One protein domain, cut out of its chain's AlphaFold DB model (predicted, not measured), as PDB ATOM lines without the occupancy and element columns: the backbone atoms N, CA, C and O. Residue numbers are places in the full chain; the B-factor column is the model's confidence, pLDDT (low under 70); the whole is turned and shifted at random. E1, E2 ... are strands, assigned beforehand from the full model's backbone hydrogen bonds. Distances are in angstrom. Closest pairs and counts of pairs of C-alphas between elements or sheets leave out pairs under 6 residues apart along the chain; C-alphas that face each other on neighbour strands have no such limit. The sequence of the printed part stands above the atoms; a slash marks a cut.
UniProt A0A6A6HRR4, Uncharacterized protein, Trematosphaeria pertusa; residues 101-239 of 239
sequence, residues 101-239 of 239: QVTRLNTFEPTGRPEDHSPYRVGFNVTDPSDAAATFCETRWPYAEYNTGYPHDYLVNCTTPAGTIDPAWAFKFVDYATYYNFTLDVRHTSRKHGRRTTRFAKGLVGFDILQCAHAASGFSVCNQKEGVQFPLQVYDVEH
ATOM      1  N   GLN A 101     -26.830  16.877 -28.346       96.94
ATOM      2  CA  GLN A 101     -27.091  16.428 -26.984       96.94
ATOM      3  C   GLN A 101     -26.399  17.356 -26.002       96.94
ATOM      4  O   GLN A 101     -25.187  17.552 -26.095       96.94
ATOM      5  N   VAL A 102     -27.166  17.906 -25.063       97.00
ATOM      6  CA  VAL A 102     -26.636  18.710 -23.963       97.00
ATOM      7  C   VAL A 102     -26.642  17.895 -22.679       97.00
ATOM      8  O   VAL A 102     -27.626  17.240 -22.324       97.00
ATOM      9  N   THR A 103     -25.520  17.942 -21.969       96.62
ATOM     10  CA  THR A 103     -25.364  17.296 -20.665       96.62
ATOM     11  C   THR A 103     -24.680  18.230 -19.680       96.62
ATOM     12  O   THR A 103     -23.952  19.143 -20.070       96.62
ATOM     13  N   ARG A 104     -24.884  17.971 -18.384       95.31
ATOM     14  CA  ARG A 104     -24.279  18.742 -17.288       95.31
ATOM     15  C   ARG A 104     -24.562  20.245 -17.395       95.31
ATOM     16  O   ARG A 104     -23.696  21.046 -17.053       95.31
ATOM     17  N   LEU A 105     -25.749  20.620 -17.880       95.75
ATOM     18  CA  LEU A 105     -26.167  22.018 -17.880       95.75
ATOM     19  C   LEU A 105     -26.254  22.519 -16.434       95.75
ATOM     20  O   LEU A 105     -26.944  21.931 -15.605       95.75
ATOM     21  N   ASN A 106     -25.545  23.597 -16.141       93.69
ATOM     22  CA  ASN A 106     -25.548  24.283 -14.861       93.69
ATOM     23  C   ASN A 106     -25.745  25.776 -15.110       93.69
ATOM     24  O   ASN A 106     -25.098  26.347 -15.991       93.69
ATOM     25  N   THR A 107     -26.620  26.394 -14.326       90.12
ATOM     26  CA  THR A 107     -26.791  27.842 -14.283       90.12
ATOM     27  C   THR A 107     -26.617  28.336 -12.851       90.12
ATOM     28  O   THR A 107     -26.996  27.666 -11.887       90.12
ATOM     29  N   PHE A 108     -25.998  29.501 -12.714       86.75
ATOM     30  CA  PHE A 108     -25.749  30.165 -11.445       86.75
ATOM     31  C   PHE A 108     -26.227  31.608 -11.551       86.75
ATOM     32  O   PHE A 108     -25.759  32.363 -12.410       86.75
ATOM     33  N   GLU A 109     -27.146  31.968 -10.666       82.31
ATOM     34  CA  GLU A 109     -27.579  33.335 -10.419       82.31
ATOM     35  C   GLU A 109     -26.935  33.818  -9.107       82.31
ATOM     36  O   GLU A 109     -27.138  33.193  -8.056       82.31
ATOM     37  N   PRO A 110     -26.143  34.901  -9.156       74.44
ATOM     38  CA  PRO A 110     -25.496  35.481  -7.983       74.44
ATOM     39  C   PRO A 110     -26.509  36.121  -7.032       74.44
ATOM     40  O   PRO A 110     -27.652  36.389  -7.404       74.44
ATOM     41  N   THR A 111     -26.089  36.415  -5.798       68.56
ATOM     42  CA  THR A 111     -26.964  37.159  -4.887       68.56
ATOM     43  C   THR A 111     -27.147  38.581  -5.416       68.56
ATOM     44  O   THR A 111     -26.181  39.249  -5.768       68.56
ATOM     45  N   GLY A 112     -28.382  39.089  -5.433       59.59
ATOM     46  CA  GLY A 112     -28.656  40.491  -5.782       59.59
ATOM     47  C   GLY A 112     -28.195  41.498  -4.718       59.59
ATOM     48  O   GLY A 112     -28.717  42.612  -4.663       59.59
ATOM     49  N   ARG A 113     -27.287  41.107  -3.809       62.53
ATOM     50  CA  ARG A 113     -26.799  41.978  -2.738       62.53
ATOM     51  C   ARG A 113     -25.886  43.053  -3.343       62.53
ATOM     52  O   ARG A 113     -25.034  42.711  -4.156       62.53
ATOM     53  N   PRO A 114     -25.993  44.324  -2.911       55.38
ATOM     54  CA  PRO A 114     -25.246  45.446  -3.495       55.38
ATOM     55  C   PRO A 114     -23.709  45.319  -3.499       55.38
ATOM     56  O   PRO A 114     -23.052  46.094  -4.184       55.38
ATOM     57  N   GLU A 115     -23.143  44.367  -2.751       56.47
ATOM     58  CA  GLU A 115     -21.695  44.127  -2.629       56.47
ATOM     59  C   GLU A 115     -21.236  42.804  -3.276       56.47
ATOM     60  O   GLU A 115     -20.042  42.511  -3.310       56.47
ATOM     61  N   ASP A 116     -22.164  41.988  -3.787       56.91
ATOM     62  CA  ASP A 116     -21.851  40.695  -4.398       56.91
ATOM     63  C   ASP A 116     -21.780  40.849  -5.924       56.91
ATOM     64  O   ASP A 116     -22.780  40.868  -6.637       56.91
ATOM     65  N   HIS A 117     -20.561  41.003  -6.439       59.62
ATOM     66  CA  HIS A 117     -20.284  41.149  -7.874       59.62
ATOM     67  C   HIS A 117     -20.160  39.807  -8.609       59.62
ATOM     68  O   HIS A 117     -19.579  39.743  -9.698       59.62
ATOM     69  N   SER A 118     -20.646  38.717  -8.012       63.03
ATOM     70  CA  SER A 118     -20.553  37.392  -8.618       63.03
ATOM     71  C   SER A 118     -21.246  37.395  -9.995       63.03
ATOM     72  O   SER A 118     -22.353  37.911 -10.120       63.03
ATOM     73  N   PRO A 119     -20.612  36.886 -11.066       73.44
ATOM     74  CA  PRO A 119     -21.214  36.898 -12.394       73.44
ATOM     75  C   PRO A 119     -22.283  35.811 -12.516       73.44
ATOM     76  O   PRO A 119     -22.165  34.740 -11.911       73.44
ATOM     77  N   TYR A 120     -23.274  36.038 -13.376       77.94
ATOM     78  CA  TYR A 120     -24.076  34.933 -13.889       77.94
ATOM     79  C   TYR A 120     -23.158  33.963 -14.616       77.94
ATOM     80  O   TYR A 120     -22.249  34.378 -15.341       77.94
ATOM     81  N   ARG A 121     -23.395  32.668 -14.428       83.94
ATOM     82  CA  ARG A 121     -22.623  31.624 -15.095       83.94
ATOM     83  C   ARG A 121     -23.566  30.602 -15.685       83.94
ATOM     84  O   ARG A 121     -24.502  30.160 -15.024       83.94
ATOM     85  N   VAL A 122     -23.275  30.192 -16.910       88.19
ATOM     86  CA  VAL A 122     -23.898  29.029 -17.533       88.19
ATOM     87  C   VAL A 122     -22.793  28.153 -18.083       88.19
ATOM     88  O   VAL A 122     -21.893  28.648 -18.762       88.19
ATOM     89  N   GLY A 123     -22.853  26.865 -17.770       91.75
ATOM     90  CA  GLY A 123     -21.914  25.862 -18.254       91.75
ATOM     91  C   GLY A 123     -22.644  24.608 -18.705       91.75
ATOM     92  O   GLY A 123     -23.605  24.199 -18.060       91.75
ATOM     93  N   PHE A 124     -22.214  23.995 -19.801       95.25
ATOM     94  CA  PHE A 124     -22.761  22.732 -20.291       95.25
ATOM     95  C   PHE A 124     -21.778  22.020 -21.217       95.25
ATOM     96  O   PHE A 124     -20.933  22.640 -21.854       95.25
ATOM     97  N   ASN A 125     -21.920  20.705 -21.334       95.19
ATOM     98  CA  ASN A 125     -21.302  19.941 -22.410       95.19
ATOM     99  C   ASN A 125     -22.293  19.808 -23.558       95.19
ATOM    100  O   ASN A 125     -23.472  19.533 -23.324       95.19
ATOM    101  N   VAL A 126     -21.810  19.926 -24.789       96.00
ATOM    102  CA  VAL A 126     -22.609  19.676 -25.988       96.00
ATOM    103  C   VAL A 126     -21.910  18.672 -26.889       96.00
ATOM    104  O   VAL A 126     -20.683  18.627 -26.959       96.00
ATOM    105  N   THR A 127     -22.695  17.831 -27.551       95.88
ATOM    106  CA  THR A 127     -22.215  16.842 -28.517       95.88
ATOM    107  C   THR A 127     -23.038  16.931 -29.792       95.88
ATOM    108  O   THR A 127     -24.270  16.889 -29.743       95.88
ATOM    109  N   ASP A 128     -22.358  17.015 -30.932       94.88
ATOM    110  CA  ASP A 128     -22.952  16.814 -32.245       94.88
ATOM    111  C   ASP A 128     -22.805  15.324 -32.628       94.88
ATOM    112  O   ASP A 128     -21.710  14.860 -32.949       94.88
ATOM    113  N   PRO A 129     -23.895  14.537 -32.636       93.19
ATOM    114  CA  PRO A 129     -23.826  13.118 -32.989       93.19
ATOM    115  C   PRO A 129     -23.528  12.851 -34.472       93.19
ATOM    116  O   PRO A 129     -23.232  11.716 -34.834       93.19
ATOM    117  N   SER A 130     -23.620  13.849 -35.355       89.25
ATOM    118  CA  SER A 130     -23.349  13.655 -36.782       89.25
ATOM    119  C   SER A 130     -21.869  13.429 -37.076       89.25
ATOM    120  O   SER A 130     -21.544  12.828 -38.101       89.25
ATOM    121  N   ASP A 131     -20.967  13.930 -36.238       87.81
ATOM    122  CA  ASP A 131     -19.518  13.740 -36.351       87.81
ATOM    123  C   ASP A 131     -18.844  13.333 -35.037       87.81
ATOM    124  O   ASP A 131     -17.621  13.221 -34.994       87.81
ATOM    125  N   ALA A 132     -19.644  13.054 -34.003       87.69
ATOM    126  CA  ALA A 132     -19.200  12.678 -32.668       87.69
ATOM    127  C   ALA A 132     -18.273  13.720 -32.010       87.69
ATOM    128  O   ALA A 132     -17.515  13.383 -31.098       87.69
ATOM    129  N   ALA A 133     -18.336  14.983 -32.446       90.31
ATOM    130  CA  ALA A 133     -17.622  16.073 -31.803       90.31
ATOM    131  C   ALA A 133     -18.337  16.487 -30.514       90.31
ATOM    132  O   ALA A 133     -19.565  16.588 -30.464       90.31
ATOM    133  N   ALA A 134     -17.559  16.761 -29.471       92.81
ATOM    134  CA  ALA A 134     -18.064  17.250 -28.201       92.81
ATOM    135  C   ALA A 134     -17.156  18.345 -27.651       92.81
ATOM    136  O   ALA A 134     -15.940  18.307 -27.841       92.81
ATOM    137  N   THR A 135     -17.750  19.301 -26.946       94.56
ATOM    138  CA  THR A 135     -17.022  20.407 -26.324       94.56
ATOM    139  C   THR A 135     -17.707  20.850 -25.033       94.56
ATOM    140  O   THR A 135     -18.863  20.491 -24.772       94.56
ATOM    141  N   PHE A 136     -16.992  21.631 -24.223       93.56
ATOM    142  CA  PHE A 136     -17.541  22.279 -23.037       93.56
ATOM    143  C   PHE A 136     -17.772  23.763 -23.322       93.56
ATOM    144  O   PHE A 136     -16.876  24.498 -23.729       93.56
ATOM    145  N   CYS A 137     -18.986  24.227 -23.093       92.62
ATOM    146  CA  CYS A 137     -19.375  25.607 -23.302       92.62
ATOM    147  C   CYS A 137     -19.612  26.245 -21.940       92.62
ATOM    148  O   CYS A 137     -20.450  25.780 -21.171       92.62
ATOM    149  N   GLU A 138     -18.889  27.318 -21.648       89.31
ATOM    150  CA  GLU A 138     -19.112  28.125 -20.459       89.31
ATOM    151  C   GLU A 138     -19.098  29.595 -20.836       89.31
ATOM    152  O   GLU A 138     -18.279  30.041 -21.638       89.31
ATOM    153  N   THR A 139     -19.989  30.359 -20.221       82.94
ATOM    154  CA  THR A 139     -19.891  31.809 -20.233       82.94
ATOM    155  C   THR A 139     -20.193  32.385 -18.865       82.94
ATOM    156  O   THR A 139     -20.934  31.803 -18.065       82.94
ATOM    157  N   ARG A 140     -19.567  33.528 -18.604       81.00
ATOM    158  CA  ARG A 140     -19.756  34.338 -17.410       81.00
ATOM    159  C   ARG A 140     -20.028  35.757 -17.859       81.00
ATOM    160  O   ARG A 140     -19.289  36.270 -18.698       81.00
ATOM    161  N   TRP A 141     -21.034  36.396 -17.285       74.00
ATOM    162  CA  TRP A 141     -21.277  37.812 -17.530       74.00
ATOM    163  C   TRP A 141     -21.536  38.548 -16.216       74.00
ATOM    164  O   TRP A 141     -22.124  37.971 -15.296       74.00
ATOM    165  N   PRO A 142     -21.057  39.799 -16.084       65.75
ATOM    166  CA  PRO A 142     -21.270  40.580 -14.875       65.75
ATOM    167  C   PRO A 142     -22.760  40.732 -14.556       65.75
ATOM    168  O   PRO A 142     -23.584  40.836 -15.462       65.75
ATOM    169  N   TYR A 143     -23.088  40.864 -13.270       62.88
ATOM    170  CA  TYR A 143     -24.412  41.274 -12.773       62.88
ATOM    171  C   TYR A 143     -24.749  42.752 -13.115       62.88
ATOM    172  O   TYR A 143     -25.524  43.420 -12.436       62.88
ATOM    173  N   ALA A 144     -24.106  43.327 -14.134       49.75
ATOM    174  CA  ALA A 144     -24.139  44.757 -14.389       49.75
ATOM    175  C   ALA A 144     -25.456  45.162 -15.063       49.75
ATOM    176  O   ALA A 144     -25.658  44.929 -16.251       49.75
ATOM    177  N   GLU A 145     -26.279  45.822 -14.244       47.94
ATOM    178  CA  GLU A 145     -27.592  46.422 -14.488       47.94
ATOM    179  C   GLU A 145     -28.768  45.439 -14.365       47.94
ATOM    180  O   GLU A 145     -29.150  44.730 -15.289       47.94
ATOM    181  N   TYR A 146     -29.441  45.503 -13.211       41.28
ATOM    182  CA  TYR A 146     -30.790  44.964 -12.969       41.28
ATOM    183  C   TYR A 146     -31.787  45.291 -14.110       41.28
ATOM    184  O   TYR A 146     -32.759  44.569 -14.308       41.28
ATOM    185  N   ASN A 147     -31.503  46.339 -14.896       45.41
ATOM    186  CA  ASN A 147     -32.289  46.795 -16.039       45.41
ATOM    187  C   ASN A 147     -31.749  46.357 -17.419       45.41
ATOM    188  O   ASN A 147     -32.455  46.561 -18.404       45.41
ATOM    189  N   THR A 148     -30.539  45.792 -17.537       49.22
ATOM    190  CA  THR A 148     -30.029  45.264 -18.825       49.22
ATOM    191  C   THR A 148     -30.344  43.792 -18.993       49.22
ATOM    192  O   THR A 148     -30.550  43.379 -20.128       49.22
ATOM    193  N   GLY A 149     -30.414  43.030 -17.890       49.56
ATOM    194  CA  GLY A 149     -31.112  41.745 -17.716       49.56
ATOM    195  C   GLY A 149     -30.808  40.592 -18.685       49.56
ATOM    196  O   GLY A 149     -31.337  39.500 -18.494       49.56
ATOM    197  N   TYR A 150     -30.002  40.796 -19.727       55.38
ATOM    198  CA  TYR A 150     -30.125  40.005 -20.941       55.38
ATOM    199  C   TYR A 150     -28.780  39.850 -21.656       55.38
ATOM    200  O   TYR A 150     -28.211  40.830 -22.143       55.38
ATOM    201  N   PRO A 151     -28.277  38.620 -21.831       61.88
ATOM    202  CA  PRO A 151     -27.192  38.355 -22.763       61.88
ATOM    203  C   PRO A 151     -27.715  38.283 -24.218       61.88
ATOM    204  O   PRO A 151     -27.457  37.304 -24.912       61.88
ATOM    205  N   HIS A 152     -28.473  39.289 -24.691       56.66
ATOM    206  CA  HIS A 152     -29.243  39.206 -25.956       56.66
ATOM    207  C   HIS A 152     -28.330  39.041 -27.178       56.66
ATOM    208  O   HIS A 152     -28.627  38.281 -28.099       56.66
ATOM    209  N   ASP A 153     -27.175  39.702 -27.136       59.94
ATOM    210  CA  ASP A 153     -26.217  39.746 -28.241       59.94
ATOM    211  C   ASP A 153     -24.943  38.929 -27.956       59.94
ATOM    212  O   ASP A 153     -23.958  39.009 -28.693       59.94
ATOM    213  N   TYR A 154     -24.932  38.124 -26.887       66.50
ATOM    214  CA  TYR A 154     -23.753  37.351 -26.497       66.50
ATOM    215  C   TYR A 154     -23.670  36.058 -27.305       66.50
ATOM    216  O   TYR A 154     -24.186  35.013 -26.910       66.50
ATOM    217  N   LEU A 155     -22.966  36.125 -28.434       78.12
ATOM    218  CA  LEU A 155     -22.403  34.937 -29.063       78.12
ATOM    219  C   LEU A 155     -21.101  34.578 -28.344       78.12
ATOM    220  O   LEU A 155     -20.107  35.297 -28.449       78.12
ATOM    221  N   VAL A 156     -21.101  33.458 -27.629       83.50
ATOM    222  CA  VAL A 156     -19.945  33.005 -26.856       83.50
ATOM    223  C   VAL A 156     -19.347  31.773 -27.508       83.50
ATOM    224  O   VAL A 156     -20.055  30.813 -27.804       83.50
ATOM    225  N   ASN A 157     -18.037  31.796 -27.734       86.56
ATOM    226  CA  ASN A 157     -17.321  30.615 -28.199       86.56
ATOM    227  C   ASN A 157     -17.140  29.632 -27.041       86.56
ATOM    228  O   ASN A 157     -16.829  30.038 -25.920       86.56
ATOM    229  N   CYS A 158     -17.305  28.344 -27.319       89.19
ATOM    230  CA  CYS A 158     -17.053  27.309 -26.323       89.19
ATOM    231  C   CYS A 158     -15.546  27.149 -26.079       89.19
ATOM    232  O   CYS A 158     -14.711  27.689 -26.811       89.19
ATOM    233  N   THR A 159     -15.187  26.407 -25.038       85.69
ATOM    234  CA  THR A 159     -13.794  26.120 -24.698       85.69
ATOM    235  C   THR A 159     -13.529  24.627 -24.794       85.69
ATOM    236  O   THR A 159     -14.293  23.805 -24.294       85.69
ATOM    237  N   THR A 160     -12.401  24.258 -25.383       78.19
ATOM    238  CA  THR A 160     -11.931  22.878 -25.334       78.19
ATOM    239  C   THR A 160     -11.667  22.461 -23.879       78.19
ATOM    240  O   THR A 160     -11.445  23.314 -23.013       78.19
ATOM    241  N   PRO A 161     -11.585  21.150 -23.586       68.50
ATOM    242  CA  PRO A 161     -11.188  20.666 -22.262       68.50
ATOM    243  C   PRO A 161      -9.827  21.193 -21.775       68.50
ATOM    244  O   PRO A 161      -9.567  21.198 -20.577       68.50
ATOM    245  N   ALA A 162      -8.960  21.649 -22.690       76.12
ATOM    246  CA  ALA A 162      -7.669  22.259 -22.376       76.12
ATOM    247  C   ALA A 162      -7.765  23.759 -22.021       76.12
ATOM    248  O   ALA A 162      -6.738  24.407 -21.827       76.12
ATOM    249  N   GLY A 163      -8.975  24.329 -21.964       78.00
ATOM    250  CA  GLY A 163      -9.210  25.743 -21.664       78.00
ATOM    251  C   GLY A 163      -8.917  26.691 -22.832       78.00
ATOM    252  O   GLY A 163      -8.842  27.901 -22.632       78.00
ATOM    253  N   THR A 164      -8.741  26.169 -24.049       85.62
ATOM    254  CA  THR A 164      -8.557  26.990 -25.254       85.62
ATOM    255  C   THR A 164      -9.894  27.275 -25.925       85.62
ATOM    256  O   THR A 164     -10.809  26.464 -25.843       85.62
ATOM    257  N   ILE A 165     -10.022  28.413 -26.608       87.81
ATOM    258  CA  ILE A 165     -11.230  28.734 -27.382       87.81
ATOM    259  C   ILE A 165     -11.403  27.698 -28.496       87.81
ATOM    260  O   ILE A 165     -10.472  27.445 -29.260       87.81
ATOM    261  N   ASP A 166     -12.600  27.132 -28.591       90.06
ATOM    262  CA  ASP A 166     -13.003  26.206 -29.639       90.06
ATOM    263  C   ASP A 166     -13.765  26.970 -30.738       90.06
ATOM    264  O   ASP A 166     -14.952  27.261 -30.584       90.06
ATOM    265  N   PRO A 167     -13.115  27.340 -31.858       88.69
ATOM    266  CA  PRO A 167     -13.748  28.149 -32.898       88.69
ATOM    267  C   PRO A 167     -14.833  27.389 -33.672       88.69
ATOM    268  O   PRO A 167     -15.604  28.013 -34.405       88.69
ATOM    269  N   ALA A 168     -14.893  26.058 -33.547       93.19
ATOM    270  CA  ALA A 168     -15.933  25.256 -34.177       93.19
ATOM    271  C   ALA A 168     -17.281  25.419 -33.465       93.19
ATOM    272  O   ALA A 168     -18.320  25.183 -34.081       93.19
ATOM    273  N   TRP A 169     -17.282  25.867 -32.210       95.12
ATOM    274  CA  TRP A 169     -18.461  25.882 -31.361       95.12
ATOM    275  C   TRP A 169     -18.747  27.270 -30.811       95.12
ATOM    276  O   TRP A 169     -17.886  27.931 -30.234       95.12
ATOM    277  N   ALA A 170     -19.993  27.702 -30.956       94.44
ATOM    278  CA  ALA A 170     -20.477  28.905 -30.303       94.44
ATOM    279  C   ALA A 170     -21.921  28.715 -29.855       94.44
ATOM    280  O   ALA A 170     -22.646  27.896 -30.416       94.44
ATOM    281  N   PHE A 171     -22.348  29.480 -28.864       92.88
ATOM    282  CA  PHE A 171     -23.715  29.449 -28.374       92.88
ATOM    283  C   PHE A 171     -24.188  30.841 -27.977       92.88
ATOM    284  O   PHE A 171     -23.382  31.751 -27.763       92.88
ATOM    285  N   LYS A 172     -25.503  30.995 -27.888       89.81
ATOM    286  CA  LYS A 172     -26.171  32.187 -27.370       89.81
ATOM    287  C   LYS A 172     -27.459  31.796 -26.654       89.81
ATOM    288  O   LYS A 172     -27.956  30.676 -26.801       89.81
ATOM    289  N   PHE A 173     -28.009  32.746 -25.914       86.69
ATOM    290  CA  PHE A 173     -29.314  32.616 -25.284       86.69
ATOM    291  C   PHE A 173     -30.334  33.429 -26.071       86.69
ATOM    292  O   PHE A 173     -30.117  34.603 -26.353       86.69
ATOM    293  N   VAL A 174     -31.441  32.794 -26.433       85.38
ATOM    294  CA  VAL A 174     -32.580  33.418 -27.110       85.38
ATOM    295  C   VAL A 174     -33.763  33.383 -26.148       85.38
ATOM    296  O   VAL A 174     -33.851  32.467 -25.332       85.38
ATOM    297  N   ASP A 175     -34.660  34.366 -26.206       83.06
ATOM    298  CA  ASP A 175     -35.862  34.416 -25.359       83.06
ATOM    299  C   ASP A 175     -35.557  34.253 -23.851       83.06
ATOM    300  O   ASP A 175     -36.283  33.584 -23.118       83.06
ATOM    301  N   TYR A 176     -34.442  34.820 -23.382       79.69
ATOM    302  CA  TYR A 176     -34.022  34.750 -21.987       79.69
ATOM    303  C   TYR A 176     -35.017  35.487 -21.084       79.69
ATOM    304  O   TYR A 176     -35.111  36.709 -21.103       79.69
ATOM    305  N   ALA A 177     -35.767  34.747 -20.274       81.38
ATOM    306  CA  ALA A 177     -36.650  35.325 -19.269       81.38
ATOM    307  C   ALA A 177     -35.991  35.310 -17.884       81.38
ATOM    308  O   ALA A 177     -36.101  36.277 -17.135       81.38
ATOM    309  N   THR A 178     -35.320  34.209 -17.535       79.25
ATOM    310  CA  THR A 178     -34.623  34.010 -16.252       79.25
ATOM    311  C   THR A 178     -33.497  32.983 -16.415       79.25
ATOM    312  O   THR A 178     -33.435  32.272 -17.416       79.25
ATOM    313  N   TYR A 179     -32.655  32.808 -15.393       80.75
ATOM    314  CA  TYR A 179     -31.582  31.797 -15.362       80.75
ATOM    315  C   TYR A 179     -32.072  30.334 -15.409       80.75
ATOM    316  O   TYR A 179     -31.251  29.418 -15.497       80.75
ATOM    317  N   TYR A 180     -33.387  30.100 -15.350       86.19
ATOM    318  CA  TYR A 180     -34.030  28.792 -15.517       86.19
ATOM    319  C   TYR A 180     -35.056  28.757 -16.661       86.19
ATOM    320  O   TYR A 180     -35.727  27.739 -16.822       86.19
ATOM    321  N   ASN A 181     -35.202  29.836 -17.437       88.56
ATOM    322  CA  ASN A 181     -36.133  29.915 -18.564       88.56
ATOM    323  C   ASN A 181     -35.519  30.714 -19.720       88.56
ATOM    324  O   ASN A 181     -35.499  31.948 -19.687       88.56
ATOM    325  N   PHE A 182     -35.000  29.998 -20.714       88.31
ATOM    326  CA  PHE A 182     -34.374  30.563 -21.908       88.31
ATOM    327  C   PHE A 182     -34.275  29.510 -23.015       88.31
ATOM    328  O   PHE A 182     -34.261  28.311 -22.747       88.31
ATOM    329  N   THR A 183     -34.135  29.932 -24.264       92.56
ATOM    330  CA  THR A 183     -33.783  29.047 -25.378       92.56
ATOM    331  C   THR A 183     -32.265  29.012 -25.538       92.56
ATOM    332  O   THR A 183     -31.628  30.040 -25.767       92.56
ATOM    333  N   LEU A 184     -31.669  27.825 -25.436       94.00
ATOM    334  CA  LEU A 184     -30.259  27.613 -25.750       94.00
ATOM    335  C   LEU A 184     -30.115  27.388 -27.256       94.00
ATOM    336  O   LEU A 184     -30.720  26.453 -27.778       94.00
ATOM    337  N   ASP A 185     -29.321  28.215 -27.933       94.62
ATOM    338  CA  ASP A 185     -29.023  28.113 -29.366       94.62
ATOM    339  C   ASP A 185     -27.521  27.876 -29.561       94.62
ATOM    340  O   ASP A 185     -26.692  28.642 -29.063       94.62
ATOM    341  N   VAL A 186     -27.168  26.789 -30.244       96.00
ATOM    342  CA  VAL A 186     -25.795  26.312 -30.421       96.00
ATOM    343  C   VAL A 186     -25.477  26.173 -31.902       96.00
ATOM    344  O   VAL A 186     -26.197  25.529 -32.667       96.00
ATOM    345  N   ARG A 187     -24.324  26.717 -32.281       95.81
ATOM    346  CA  ARG A 187     -23.702  26.591 -33.593       95.81
ATOM    347  C   ARG A 187     -22.517  25.636 -33.517       95.81
ATOM    348  O   ARG A 187     -21.606  25.854 -32.719       95.81
ATOM    349  N   HIS A 188     -22.479  24.669 -34.426       96.12
ATOM    350  CA  HIS A 188     -21.324  23.807 -34.653       96.12
ATOM    351  C   HIS A 188     -20.854  23.892 -36.107       96.12
ATOM    352  O   HIS A 188     -21.643  23.707 -37.029       96.12
ATOM    353  N   THR A 189     -19.570  24.167 -36.321       95.50
ATOM    354  CA  THR A 189     -18.934  24.232 -37.640       95.50
ATOM    355  C   THR A 189     -17.948  23.084 -37.792       95.50
ATOM    356  O   THR A 189     -16.869  23.106 -37.205       95.50
ATOM    357  N   SER A 190     -18.279  22.112 -38.635       94.00
ATOM    358  CA  SER A 190     -17.423  20.964 -38.940       94.00
ATOM    359  C   SER A 190     -16.850  21.053 -40.355       94.00
ATOM    360  O   SER A 190     -17.297  21.840 -41.199       94.00
ATOM    361  N   ARG A 191     -15.828  20.239 -40.641       90.62
ATOM    362  CA  ARG A 191     -15.289  20.071 -41.995       90.62
ATOM    363  C   ARG A 191     -15.355  18.603 -42.396       90.62
ATOM    364  O   ARG A 191     -14.576  17.793 -41.903       90.62
ATOM    365  N   LYS A 192     -16.244  18.268 -43.330       81.19
ATOM    366  CA  LYS A 192     -16.394  16.912 -43.883       81.19
ATOM    367  C   LYS A 192     -16.079  16.912 -45.371       81.19
ATOM    368  O   LYS A 192     -16.560  17.759 -46.117       81.19
ATOM    369  N   HIS A 193     -15.240  15.972 -45.806       83.69
ATOM    370  CA  HIS A 193     -14.820  15.833 -47.211       83.69
ATOM    371  C   HIS A 193     -14.325  17.152 -47.841       83.69
ATOM    372  O   HIS A 193     -14.632  17.475 -48.984       83.69
ATOM    373  N   GLY A 194     -13.590  17.954 -47.065       86.31
ATOM    374  CA  GLY A 194     -13.048  19.239 -47.508       86.31
ATOM    375  C   GLY A 194     -14.039  20.407 -47.512       86.31
ATOM    376  O   GLY A 194     -13.574  21.549 -47.554       86.31
ATOM    377  N   ARG A 195     -15.349  20.155 -47.384       90.44
ATOM    378  CA  ARG A 195     -16.402  21.179 -47.289       90.44
ATOM    379  C   ARG A 195     -16.660  21.562 -45.835       90.44
ATOM    380  O   ARG A 195     -16.646  20.704 -44.954       90.44
ATOM    381  N   ARG A 196     -16.863  22.856 -45.592       94.19
ATOM    382  CA  ARG A 196     -17.303  23.364 -44.289       94.19
ATOM    383  C   ARG A 196     -18.806  23.124 -44.173       94.19
ATOM    384  O   ARG A 196     -19.514  23.177 -45.168       94.19
ATOM    385  N   THR A 197     -19.296  22.780 -42.995       94.00
ATOM    386  CA  THR A 197     -20.732  22.652 -42.748       94.00
ATOM    387  C   THR A 197     -21.034  23.224 -41.380       94.00
ATOM    388  O   THR A 197     -20.426  22.811 -40.394       94.00
ATOM    389  N   THR A 198     -21.951  24.182 -41.335       95.56
ATOM    390  CA  THR A 198     -22.389  24.827 -40.097       95.56
ATOM    391  C   THR A 198     -23.779  24.324 -39.765       95.56
ATOM    392  O   THR A 198     -24.658  24.332 -40.617       95.56
ATOM    393  N   ARG A 199     -23.992  23.866 -38.538       95.38
ATOM    394  CA  ARG A 199     -25.287  23.394 -38.051       95.38
ATOM    395  C   ARG A 199     -25.725  24.252 -36.884       95.38
ATOM    396  O   ARG A 199     -24.910  24.551 -36.009       95.38
ATOM    397  N   PHE A 200     -27.005  24.591 -36.868       95.94
ATOM    398  CA  PHE A 200     -27.622  25.367 -35.804       95.94
ATOM    399  C   PHE A 200     -28.714  24.547 -35.137       95.94
ATOM    400  O   PHE A 200     -29.563  23.953 -35.811       95.94
ATOM    401  N   ALA A 201     -28.675  24.493 -33.812       97.19
ATOM    402  CA  ALA A 201     -29.584  23.690 -33.019       97.19
ATOM    403  C   ALA A 201     -30.056  24.459 -31.793       97.19
ATOM    404  O   ALA A 201     -29.249  25.088 -31.113       97.19
ATOM    405  N   LYS A 202     -31.350  24.357 -31.475       96.75
ATOM    406  CA  LYS A 202     -31.923  25.042 -30.316       96.75
ATOM    407  C   LYS A 202     -32.826  24.163 -29.463       96.75
ATOM    408  O   LYS A 202     -33.424  23.204 -29.954       96.75
ATOM    409  N   GLY A 203     -32.945  24.513 -28.189       96.25
ATOM    410  CA  GLY A 203     -33.813  23.830 -27.233       96.25
ATOM    411  C   GLY A 203     -34.212  24.744 -26.082       96.25
ATOM    412  O   GLY A 203     -33.411  25.556 -25.620       96.25
ATOM    413  N   LEU A 204     -35.460  24.614 -25.633       95.50
ATOM    414  CA  LEU A 204     -35.978  25.369 -24.497       95.50
ATOM    415  C   LEU A 204     -35.432  24.784 -23.192       95.50
ATOM    416  O   LEU A 204     -35.597  23.595 -22.915       95.50
ATOM    417  N   VAL A 205     -34.810  25.635 -22.388       94.06
ATOM    418  CA  VAL A 205     -34.409  25.347 -21.016       94.06
ATOM    419  C   VAL A 205     -35.531  25.789 -20.089       94.06
ATOM    420  O   VAL A 205     -36.007  26.917 -20.165       94.06
ATOM    421  N   GLY A 206     -35.939  24.880 -19.212       93.81
ATOM    422  CA  GLY A 206     -37.025  25.076 -18.263       93.81
ATOM    423  C   GLY A 206     -36.913  24.112 -17.089       93.81
ATOM    424  O   GLY A 206     -35.995  23.286 -17.026       93.81
ATOM    425  N   PHE A 207     -37.893  24.154 -16.189       94.44
ATOM    426  CA  PHE A 207     -37.957  23.249 -15.038       94.44
ATOM    427  C   PHE A 207     -38.140  21.778 -15.403       94.44
ATOM    428  O   PHE A 207     -37.929  20.933 -14.545       94.44
ATOM    429  N   ASP A 208     -38.489  21.433 -16.642       95.19
ATOM    430  CA  ASP A 208     -38.470  20.037 -17.090       95.19
ATOM    431  C   ASP A 208     -37.038  19.498 -17.176       95.19
ATOM    432  O   ASP A 208     -36.799  18.338 -16.841       95.19
ATOM    433  N   ILE A 209     -36.084  20.365 -17.523       96.81
ATOM    434  CA  ILE A 209     -34.660  20.048 -17.679       96.81
ATOM    435  C   ILE A 209     -33.876  20.335 -16.397       96.81
ATOM    436  O   ILE A 209     -32.975  19.575 -16.046       96.81
ATOM    437  N   LEU A 210     -34.203  21.420 -15.695       95.56
ATOM    438  CA  LEU A 210     -33.435  21.933 -14.563       95.56
ATOM    439  C   LEU A 210     -34.085  21.639 -13.207       95.56
ATOM    440  O   LEU A 210     -35.303  21.685 -13.047       95.56
ATOM    441  N   GLN A 211     -33.245  21.415 -12.202       95.31
ATOM    442  CA  GLN A 211     -33.586  21.435 -10.787       95.31
ATOM    443  C   GLN A 211     -32.781  22.537 -10.105       95.31
ATOM    444  O   GLN A 211     -31.550  22.527 -10.148       95.31
ATOM    445  N   CYS A 212     -33.485  23.469  -9.468       91.69
ATOM    446  CA  CYS A 212     -32.883  24.623  -8.819       91.69
ATOM    447  C   CYS A 212     -32.868  24.465  -7.298       91.69
ATOM    448  O   CYS A 212     -33.826  23.973  -6.700       91.69
ATOM    449  N   ALA A 213     -31.773  24.893  -6.683       90.19
ATOM    450  CA  ALA A 213     -31.629  25.046  -5.248       90.19
ATOM    451  C   ALA A 213     -31.352  26.518  -4.936       90.19
ATOM    452  O   ALA A 213     -30.532  27.160  -5.597       90.19
ATOM    453  N   HIS A 214     -32.027  27.032  -3.911       86.19
ATOM    454  CA  HIS A 214     -31.865  28.401  -3.438       86.19
ATOM    455  C   HIS A 214     -31.198  28.371  -2.070       86.19
ATOM    456  O   HIS A 214     -31.666  27.683  -1.158       86.19
ATOM    457  N   ALA A 215     -30.100  29.103  -1.920       76.69
ATOM    458  CA  ALA A 215     -29.460  29.271  -0.626       76.69
ATOM    459  C   ALA A 215     -30.032  30.494   0.101       76.69
ATOM    460  O   ALA A 215     -30.394  31.490  -0.522       76.69
ATOM    461  N   ALA A 216     -30.043  30.454   1.436       67.38
ATOM    462  CA  ALA A 216     -30.516  31.560   2.279       67.38
ATOM    463  C   ALA A 216     -29.755  32.888   2.052       67.38
ATOM    464  O   ALA A 216     -30.241  33.961   2.397       67.38
ATOM    465  N   SER A 217     -28.563  32.829   1.455       68.56
ATOM    466  CA  SER A 217     -27.764  33.983   1.030       68.56
ATOM    467  C   SER A 217     -28.346  34.733  -0.176       68.56
ATOM    468  O   SER A 217     -27.956  35.882  -0.390       68.56
ATOM    469  N   GLY A 218     -29.296  34.137  -0.907       72.38
ATOM    470  CA  GLY A 218     -29.962  34.736  -2.065       72.38
ATOM    471  C   GLY A 218     -29.352  34.369  -3.419       72.38
ATOM    472  O   GLY A 218     -29.680  35.030  -4.394       72.38
ATOM    473  N   PHE A 219     -28.466  33.365  -3.486       79.19
ATOM    474  CA  PHE A 219     -27.989  32.819  -4.761       79.19
ATOM    475  C   PHE A 219     -28.838  31.614  -5.155       79.19
ATOM    476  O   PHE A 219     -29.302  30.854  -4.291       79.19
ATOM    477  N   SER A 220     -28.981  31.415  -6.460       85.69
ATOM    478  CA  SER A 220     -29.723  30.294  -7.027       85.69
ATOM    479  C   SER A 220     -28.816  29.490  -7.947       85.69
ATOM    480  O   SER A 220     -28.120  30.040  -8.799       85.69
ATOM    481  N   VAL A 221     -28.818  28.169  -7.782       89.31
ATOM    482  CA  VAL A 221     -28.073  27.252  -8.653       89.31
ATOM    483  C   VAL A 221     -29.047  26.270  -9.260       89.31
ATOM    484  O   VAL A 221     -29.729  25.561  -8.523       89.31
ATOM    485  N   CYS A 222     -29.083  26.183 -10.584       93.12
ATOM    486  CA  CYS A 222     -29.838  25.158 -11.284       93.12
ATOM    487  C   CYS A 222     -28.898  24.170 -11.957       93.12
ATOM    488  O   CYS A 222     -27.945  24.553 -12.629       93.12
ATOM    489  N   ASN A 223     -29.185  22.885 -11.799       96.00
ATOM    490  CA  ASN A 223     -28.478  21.808 -12.476       96.00
ATOM    491  C   ASN A 223     -29.453  21.038 -13.354       96.00
ATOM    492  O   ASN A 223     -30.629  20.910 -13.016       96.00
ATOM    493  N   GLN A 224     -28.962  20.479 -14.452       96.69
ATOM    494  CA  GLN A 224     -29.701  19.494 -15.222       96.69
ATOM    495  C   GLN A 224     -30.085  18.330 -14.314       96.69
ATOM    496  O   GLN A 224     -29.237  17.777 -13.610       96.69
ATOM    497  N   LYS A 225     -31.363  17.963 -14.339       96.62
ATOM    498  CA  LYS A 225     -31.879  16.809 -13.610       96.62
ATOM    499  C   LYS A 225     -31.161  15.542 -14.056       96.62
ATOM    500  O   LYS A 225     -30.926  15.323 -15.247       96.62
ATOM    501  N   GLU A 226     -30.853  14.685 -13.094       93.81
ATOM    502  CA  GLU A 226     -30.243  13.393 -13.376       93.81
ATOM    503  C   GLU A 226     -31.158  12.545 -14.276       93.81
ATOM    504  O   GLU A 226     -32.373  12.495 -14.090       93.81
ATOM    505  N   GLY A 227     -30.574  11.913 -15.298       93.00
ATOM    506  CA  GLY A 227     -31.299  11.066 -16.250       93.00
ATOM    507  C   GLY A 227     -32.174  11.806 -17.272       93.00
ATOM    508  O   GLY A 227     -32.689  11.165 -18.188       93.00
ATOM    509  N   VAL A 228     -32.323  13.133 -17.180       95.94
ATOM    510  CA  VAL A 228     -33.133  13.909 -18.130       95.94
ATOM    511  C   VAL A 228     -32.312  14.277 -19.362       95.94
ATOM    512  O   VAL A 228     -31.295  14.968 -19.278       95.94
ATOM    513  N   GLN A 229     -32.775  13.828 -20.531       94.75
ATOM    514  CA  GLN A 229     -32.182  14.196 -21.814       94.75
ATOM    515  C   GLN A 229     -32.530  15.635 -22.183       94.75
ATOM    516  O   GLN A 229     -33.664  16.073 -21.997       94.75
ATOM    517  N   PHE A 230     -31.571  16.339 -22.779       96.75
ATOM    518  CA  PHE A 230     -31.794  17.668 -23.332       96.75
ATOM    519  C   PHE A 230     -31.305  17.733 -24.789       96.75
ATOM    520  O   PHE A 230     -30.164  18.126 -25.050       96.75
ATOM    521  N   PRO A 231     -32.142  17.292 -25.748       96.31
ATOM    522  CA  PRO A 231     -31.813  17.361 -27.162       96.31
ATOM    523  C   PRO A 231     -32.068  18.770 -27.717       96.31
ATOM    524  O   PRO A 231     -33.154  19.324 -27.543       96.31
ATOM    525  N   LEU A 232     -31.107  19.323 -28.460       97.44
ATOM    526  CA  LEU A 232     -31.303  20.549 -29.238       97.44
ATOM    527  C   LEU A 232     -31.657  20.183 -30.677       97.44
ATOM    528  O   LEU A 232     -30.877  19.532 -31.380       97.44
ATOM    529  N   GLN A 233     -32.835  20.608 -31.123       96.94
ATOM    530  CA  GLN A 233     -33.322  20.299 -32.462       96.94
ATOM    531  C   GLN A 233     -32.591  21.153 -33.489       96.94
ATOM    532  O   GLN A 233     -32.539  22.379 -33.365       96.94
ATOM    533  N   VAL A 234     -32.031  20.495 -34.502       96.38
ATOM    534  CA  VAL A 234     -31.333  21.174 -35.594       96.38
ATOM    535  C   VAL A 234     -32.368  21.797 -36.510       96.38
ATOM    536  O   VAL A 234     -33.217  21.092 -37.054       96.38
ATOM    537  N   TYR A 235     -32.293  23.112 -36.666       95.50
ATOM    538  CA  TYR A 235     -33.250  23.873 -37.462       95.50
ATOM    539  C   TYR A 235     -32.637  24.431 -38.749       95.50
ATOM    540  O   TYR A 235     -33.392  24.785 -39.649       95.50
ATOM    541  N   ASP A 236     -31.304  24.487 -38.851       93.94
ATOM    542  CA  ASP A 236     -30.613  24.964 -40.049       93.94
ATOM    543  C   ASP A 236     -29.245  24.290 -40.259       93.94
ATOM    544  O   ASP A 236     -28.569  23.890 -39.299       93.94
ATOM    545  N   VAL A 237     -28.858  24.144 -41.529       92.25
ATOM    546  CA  VAL A 237     -27.589  23.562 -41.987       92.25
ATOM    547  C   VAL A 237     -27.066  24.346 -43.196       92.25
ATOM    548  O   VAL A 237     -27.652  24.300 -44.275       92.25
ATOM    549  N   GLU A 238     -25.917  24.998 -43.037       93.38
ATOM    550  CA  GLU A 238     -25.229  25.761 -44.085       93.38
ATOM    551  C   GLU A 238     -24.031  24.974 -44.651       93.38
ATOM    552  O   GLU A 238     -23.333  24.272 -43.909       93.38
ATOM    553  N   HIS A 239     -23.760  25.122 -45.954       87.88
ATOM    554  CA  HIS A 239     -22.673  24.456 -46.693       87.88
ATOM    555  C   HIS A 239     -21.716  25.447 -47.362       87.88
ATOM    556  O   HIS A 239     -22.189  26.512 -47.813       87.88
TER     557      HIS A 239
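What this domain is: This is residues 101 to 239 of the 239 residues of an uncharacterized protein of Trematosphaeria pertusa (UniProt A0A6A6HRR4). Two walls of strands stand partly face to face as a loosely formed sandwich, one holding E1, E2, E3, E8 and E9, the other E4, E5, E6, E7 and E10. They join along one border, where E1 pairs with E10, and come close again at the other, where E3 passes E4; the hairpin tips of E6 with E7 and of E8 with E9 reach to opposite ends of the long axis. The 139 printed residues have no named helix and ten named strands, E1 to E10 in order, in one branched antiparallel sheet, twisted; the class is all strand. The whole is compact, with a radius of gyration of the C-alphas of 15.7 A, yet elongated, spanning 53 by 30 by 29 A.

Where its parts are: E1, residues 101 to 109, begins at C-alpha 101 (-27.091, 16.428, -26.984) and bends by 57 degrees at residue 104. E2 is residues 120 to 128, 25.8 A, and E3 residues 133 to 141, 26.3 A. E4 is residues 156 to 159. E5, residues 165 to 178, bends by 98 degrees at residue 168. E6, residues 181 to 192, measures 34.6 A, and E7, residues 195 to 205, 32.1 A. E8 is residues 210 to 214 and E9 residues 220 to 224. E10, residues 230 to 238, bends by 56 degrees at residue 235 and ends at C-alpha 238 (-25.229, 25.761, -44.085).

How they stand to each other: E1, E2 and E3 form a meander, each strand the antiparallel neighbour of the one before; N 103 and O 125 are 2.9 A apart, and N 124 and O 137 2.9 A. E2 lies on one side of E1, E9 and E10 on the other: E9 beside residues 104 to 109, with N 107 and O 222 2.8 A apart, and E10 beside residues 101 to 102, with N 102 and O 230 3.0 A apart. E8 and E9 are a hairpin, with N 211 and O 223 2.8 A apart. E4, E5, E6 and E7 form a second meander, with N 158 and O 169 3.0 A apart, N 172 and O 185 2.9 A, and N 186 and O 201 2.8 A. E10 is antiparallel to E7, with N 200 and O 236 3.0 A apart. The closest C-alphas of the edge strands E3 and E4 are those of Cys 137 and Cys 158, 4.2 A apart. E1 and E6 are apart.

The domain as a whole: The C-alphas of His 193 and Ala 216 are the two farthest apart, 54.2 A. The printed part has no cut and ends at the chain's last residue, 239. The link from E3 to E4, residues 142 to 155, is long. The mean pLDDT of the printed part is 84.6; residues 111 to 118, 142 to 154, 161 and 216 to 217 are under 70.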